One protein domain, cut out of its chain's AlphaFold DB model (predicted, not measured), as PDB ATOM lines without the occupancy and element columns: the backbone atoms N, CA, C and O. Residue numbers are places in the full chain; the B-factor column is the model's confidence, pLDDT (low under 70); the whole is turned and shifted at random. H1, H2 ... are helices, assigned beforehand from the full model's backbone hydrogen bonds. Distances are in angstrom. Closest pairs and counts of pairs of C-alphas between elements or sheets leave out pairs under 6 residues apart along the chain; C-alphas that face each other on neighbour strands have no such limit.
ATOM      1  N   SER A  65     144.421 172.535 195.661       91.31
ATOM      2  CA  SER A  65     144.276 172.905 197.066       91.31
ATOM      3  C   SER A  65     143.096 172.228 197.766       91.31
ATOM      4  O   SER A  65     143.044 172.248 198.993       91.31
ATOM      5  N   TYR A  66     142.181 171.569 197.052       90.69
ATOM      6  CA  TYR A  66     140.940 171.049 197.637       90.69
ATOM      7  C   TYR A  66     141.152 170.011 198.740       90.69
ATOM      8  O   TYR A  66     140.553 170.117 199.814       90.69
ATOM      9  N   LYS A  67     142.020 169.019 198.489       87.88
ATOM     10  CA  LYS A  67     142.376 167.994 199.486       87.88
ATOM     11  C   LYS A  67     143.211 168.588 200.617       87.88
ATOM     12  O   LYS A  67     142.973 168.302 201.784       87.88
ATOM     13  N   ARG A  68     144.154 169.474 200.282       86.31
ATOM     14  CA  ARG A  68     145.019 170.145 201.266       86.31
ATOM     15  C   ARG A  68     144.212 170.958 202.282       86.31
ATOM     16  O   ARG A  68     144.579 171.012 203.448       86.31
ATOM     17  N   LEU A  69     143.126 171.576 201.828       86.25
ATOM     18  CA  LEU A  69     142.278 172.468 202.613       86.25
ATOM     19  C   LEU A  69     141.033 171.778 203.179       86.25
ATOM     20  O   LEU A  69     140.125 172.456 203.646       86.25
ATOM     21  N   GLU A  70     140.950 170.446 203.142       84.12
ATOM     22  CA  GLU A  70     139.753 169.709 203.559       84.12
ATOM     23  C   GLU A  70     139.302 170.063 204.985       84.12
ATOM     24  O   GLU A  70     138.131 170.376 205.203       84.12
ATOM     25  N   LYS A  71     140.246 170.119 205.933       84.06
ATOM     26  CA  LYS A  71     139.978 170.477 207.337       84.06
ATOM     27  C   LYS A  71     139.626 171.955 207.531       84.06
ATOM     28  O   LYS A  71     138.960 172.309 208.501       84.06
ATOM     29  N   ASP A  72     140.036 172.806 206.596       83.06
ATOM     30  CA  ASP A  72     139.905 174.261 206.662       83.06
ATOM     31  C   ASP A  72     138.833 174.815 205.717       83.06
ATOM     32  O   ASP A  72     138.656 176.025 205.633       83.06
ATOM     33  N   ARG A  73     138.066 173.959 205.029       75.38
ATOM     34  CA  ARG A  73     137.155 174.363 203.940       75.38
ATOM     35  C   ARG A  73     136.057 175.345 204.358       75.38
ATOM     36  O   ARG A  73     135.535 176.073 203.522       75.38
ATOM     37  N   LYS A  74     135.707 175.384 205.649       76.38
ATOM     38  CA  LYS A  74     134.746 176.353 206.208       76.38
ATOM     39  C   LYS A  74     135.342 177.755 206.395       76.38
ATOM     40  O   LYS A  74     134.605 178.690 206.690       76.38
ATOM     41  N   LYS A  75     136.663 177.909 206.271       81.19
ATOM     42  CA  LYS A  75     137.353 179.187 206.439       81.19
ATOM     43  C   LYS A  75     137.325 179.972 205.127       81.19
ATOM     44  O   LYS A  75     137.584 179.427 204.058       81.19
ATOM     45  N   LEU A  76     137.083 181.280 205.225       82.00
ATOM     46  CA  LEU A  76     136.985 182.188 204.071       82.00
ATOM     47  C   LEU A  76     138.229 182.163 203.171       82.00
ATOM     48  O   LEU A  76     138.122 182.244 201.951       82.00
ATOM     49  N   TRP A  77     139.418 182.026 203.758       83.69
ATOM     50  CA  TRP A  77     140.665 181.991 202.993       83.69
ATOM     51  C   TRP A  77     140.812 180.711 202.157       83.69
ATOM     52  O   TRP A  77     141.411 180.761 201.084       83.69
ATOM     53  N   ALA A  78     140.232 179.587 202.595       86.94
ATOM     54  CA  ALA A  78     140.264 178.338 201.842       86.94
ATOM     55  C   ALA A  78     139.393 178.430 200.579       86.94
ATOM     56  O   ALA A  78     139.845 178.063 199.495       86.94
ATOM     57  N   ASP A  79     138.187 178.996 200.697       88.38
ATOM     58  CA  ASP A  79     137.322 179.295 199.545       88.38
ATOM     59  C   ASP A  79     137.993 180.293 198.587       88.38
ATOM     60  O   ASP A  79     138.026 180.068 197.377       88.38
ATOM     61  N   LYS A  80     138.638 181.339 199.126       91.50
ATOM     62  CA  LYS A  80     139.407 182.309 198.332       91.50
ATOM     63  C   LYS A  80     140.510 181.639 197.509       91.50
ATOM     64  O   LYS A  80     140.656 181.966 196.335       91.50
ATOM     65  N   ILE A  81     141.270 180.705 198.090       93.06
ATOM     66  CA  ILE A  81     142.300 179.952 197.354       93.06
ATOM     67  C   ILE A  81     141.664 179.154 196.215       93.06
ATOM     68  O   ILE A  81     142.122 179.272 195.085       93.06
ATOM     69  N   LEU A  82     140.597 178.394 196.473       93.88
ATOM     70  CA  LEU A  82     139.949 177.581 195.436       93.88
ATOM     71  C   LEU A  82     139.377 178.434 194.297       93.88
ATOM     72  O   LEU A  82     139.523 178.073 193.132       93.88
ATOM     73  N   ARG A  83     138.781 179.591 194.607       94.69
ATOM     74  CA  ARG A  83     138.307 180.540 193.586       94.69
ATOM     75  C   ARG A  83     139.449 181.118 192.759       94.69
ATOM     76  O   ARG A  83     139.312 181.223 191.548       94.69
ATOM     77  N   LEU A  84     140.582 181.446 193.381       95.38
ATOM     78  CA  LEU A  84     141.769 181.893 192.650       95.38
ATOM     79  C   LEU A  84     142.321 180.790 191.738       95.38
ATOM     80  O   LEU A  84     142.680 181.070 190.600       95.38
ATOM     81  N   GLU A  85     142.347 179.534 192.192       96.19
ATOM     82  CA  GLU A  85     142.752 178.403 191.344       96.19
ATOM     83  C   GLU A  85     141.806 178.213 190.149       96.19
ATOM     84  O   GLU A  85     142.277 178.020 189.029       96.19
ATOM     85  N   ALA A  86     140.495 178.326 190.376       96.81
ATOM     86  CA  ALA A  86     139.463 178.262 189.342       96.81
ATOM     87  C   ALA A  86     139.488 179.452 188.365       96.81
ATOM     88  O   ALA A  86     139.066 179.324 187.220       96.81
ATOM     89  N   GLU A  87     139.991 180.610 188.789       97.06
ATOM     90  CA  GLU A  87     140.070 181.795 187.936       97.06
ATOM     91  C   GLU A  87     141.358 181.824 187.109       97.06
ATOM     92  O   GLU A  87     141.336 182.119 185.918       97.06
ATOM     93  N   THR A  88     142.506 181.499 187.704       96.31
ATOM     94  CA  THR A  88     143.793 181.638 187.006       96.31
ATOM     95  C   THR A  88     144.294 180.342 186.381       96.31
ATOM     96  O   THR A  88     145.295 180.367 185.661       96.31
ATOM     97  N   GLY A  89     143.724 179.200 186.768       96.25
ATOM     98  CA  GLY A  89     144.208 177.880 186.373       96.25
ATOM     99  C   GLY A  89     145.582 177.555 186.922       96.25
ATOM    100  O   GLY A  89     146.322 176.798 186.304       96.25
ATOM    101  N   LYS A  90     145.965 178.145 188.057       96.25
ATOM    102  CA  LYS A  90     147.263 177.920 188.707       96.25
ATOM    103  C   LYS A  90     147.032 177.536 190.158       96.25
ATOM    104  O   LYS A  90     146.151 178.121 190.788       96.25
ATOM    105  N   PRO A  91     147.823 176.605 190.716       93.81
ATOM    106  CA  PRO A  91     147.722 176.277 192.125       93.81
ATOM    107  C   PRO A  91     148.083 177.504 192.961       93.81
ATOM    108  O   PRO A  91     149.058 178.187 192.656       93.81
ATOM    109  N   HIS A  92     147.344 177.749 194.034       91.88
ATOM    110  CA  HIS A  92     147.624 178.839 194.961       91.88
ATOM    111  C   HIS A  92     148.016 178.283 196.322       91.88
ATOM    112  O   HIS A  92     147.507 177.256 196.782       91.88
ATOM    113  N   ARG A  93     148.960 178.954 196.978       86.00
ATOM    114  CA  ARG A  93     149.387 178.626 198.341       86.00
ATOM    115  C   ARG A  93     149.200 179.834 199.233       86.00
ATOM    116  O   ARG A  93     149.300 180.972 198.778       86.00
ATOM    117  N   GLU A  94     148.925 179.564 200.500       79.00
ATOM    118  CA  GLU A  94     148.979 180.601 201.518       79.00
ATOM    119  C   GLU A  94     150.426 181.078 201.673       79.00
ATOM    120  O   GLU A  94     151.362 180.273 201.652       79.00
ATOM    121  N   PHE A  95     150.602 182.390 201.795       70.50
ATOM    122  CA  PHE A  95     151.881 182.993 202.132       70.50
ATOM    123  C   PHE A  95     151.909 183.296 203.628       70.50
ATOM    124  O   PHE A  95     151.029 183.987 204.138       70.50
ATOM    125  N   SER A  96     152.920 182.786 204.334       60.78
ATOM    126  CA  SER A  96     152.985 182.836 205.802       60.78
ATOM    127  C   SER A  96     153.117 184.241 206.408       60.78
ATOM    128  O   SER A  96     153.022 184.363 207.624       60.78
ATOM    129  N   TRP A  97     153.317 185.290 205.602       64.81
ATOM    130  CA  TRP A  97     153.625 186.646 206.080       64.81
ATOM    131  C   TRP A  97     152.585 187.721 205.716       64.81
ATOM    132  O   TRP A  97     152.877 188.905 205.798       64.81
ATOM    133  N   GLY A  98     151.352 187.334 205.362       63.84
ATOM    134  CA  GLY A  98     150.210 188.265 205.312       63.84
ATOM    135  C   GLY A  98     149.910 188.931 203.961       63.84
ATOM    136  O   GLY A  98     148.825 189.485 203.807       63.84
ATOM    137  N   ASP A  99     150.773 188.789 202.952       70.62
ATOM    138  CA  ASP A  99     150.603 189.409 201.619       70.62
ATOM    139  C   ASP A  99     149.598 188.694 200.684       70.62
ATOM    140  O   ASP A  99     149.479 189.005 199.499       70.62
ATOM    141  N   GLY A 100     148.820 187.745 201.213       78.50
ATOM    142  CA  GLY A 100     147.792 187.017 200.469       78.50
ATOM    143  C   GLY A 100     148.304 185.791 199.693       78.50
ATOM    144  O   GLY A 100     149.448 185.370 199.852       78.50
ATOM    145  N   PRO A 101     147.432 185.131 198.906       85.31
ATOM    146  CA  PRO A 101     147.787 183.897 198.208       85.31
ATOM    147  C   PRO A 101     148.794 184.123 197.075       85.31
ATOM    148  O   PRO A 101     148.621 185.026 196.261       85.31
ATOM    149  N   VAL A 102     149.794 183.247 196.970       87.44
ATOM    150  CA  VAL A 102     150.823 183.296 195.918       87.44
ATOM    151  C   VAL A 102     150.514 182.249 194.840       87.44
ATOM    152  O   VAL A 102     150.304 181.076 195.185       87.44
ATOM    153  N   PRO A 103     150.491 182.627 193.545       91.50
ATOM    154  CA  PRO A 103     150.265 181.688 192.454       91.50
ATOM    155  C   PRO A 103     151.513 180.843 192.178       91.50
ATOM    156  O   PRO A 103     152.644 181.327 192.180       91.50
ATOM    157  N   GLY A 104     151.306 179.567 191.873       90.75
ATOM    158  CA  GLY A 104     152.326 178.696 191.301       90.75
ATOM    159  C   GLY A 104     152.553 178.962 189.811       90.75
ATOM    160  O   GLY A 104     151.803 179.681 189.155       90.75
ATOM    161  N   SER A 105     153.592 178.344 189.249       89.56
ATOM    162  CA  SER A 105     153.973 178.532 187.843       89.56
ATOM    163  C   SER A 105     153.268 177.590 186.863       89.56
ATOM    164  O   SER A 105     153.113 177.937 185.695       89.56
ATOM    165  N   LYS A 106     152.840 176.403 187.313       93.94
ATOM    166  CA  LYS A 106     152.247 175.373 186.446       93.94
ATOM    167  C   LYS A 106     150.746 175.586 186.264       93.94
ATOM    168  O   LYS A 106     150.032 175.756 187.249       93.94
ATOM    169  N   ILE A 107     150.285 175.513 185.016       95.25
ATOM    170  CA  ILE A 107     148.854 175.495 184.695       95.25
ATOM    171  C   ILE A 107     148.257 174.148 185.112       95.25
ATOM    172  O   ILE A 107     148.854 173.099 184.861       95.25
ATOM    173  N   ILE A 108     147.089 174.185 185.747       95.62
ATOM    174  CA  ILE A 108     146.307 173.007 186.117       95.62
ATOM    175  C   ILE A 108     145.789 172.368 184.825       95.62
ATOM    176  O   ILE A 108     145.110 173.015 184.027       95.62
TER     177      ILE A 108
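AT A GLANCE: This is residues 65 to 108 of the 180 residues of an uncharacterized protein of Sphingomonas taxi (UniProt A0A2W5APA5). The domain has little regular structure: one helix, H2, with the very short H1 beside it, and a long stretch without named elements, residues 89 to 108, that folds back on itself as a loop. A short antiparallel pairing, residues 92 to 93 with 102 to 103, ties the two limbs of that loop. The printed part has 44 residues, 17 of them in two named helices, H1 then H2, with no named strand; the class is all helix. It is compact, with a radius of gyration of the C-alphas of 9.9 A, and spans 25 by 22 by 15 A.

IN THESE COORDINATES: H1 is residues 65 to 68, beginning at C-alpha 65 (144.276, 172.905, 197.066). H2 is residues 76 to 88, 18.4 A long, ending at C-alpha 88 (143.793, 181.638, 187.006).

HOW THE PARTS SIT: H1 and H2 only just touch, with 3 pairs of C-alphas within 8 A; the closest C-alphas, of Ser 65 and Leu 82, are 6.6 A apart. H2 touches H1 with residues 81 to 82 alone. In H2 every O i to N i+4 pair is within hydrogen-bond range; H1 is too short for such a pair.

THE WHOLE: The C-alphas farthest apart, of Lys 74 and Ser 105, are 26.7 A apart. The printed part has no cut, and the link from H1 to H2 is short. Residues 96 to 98 are under pLDDT 70.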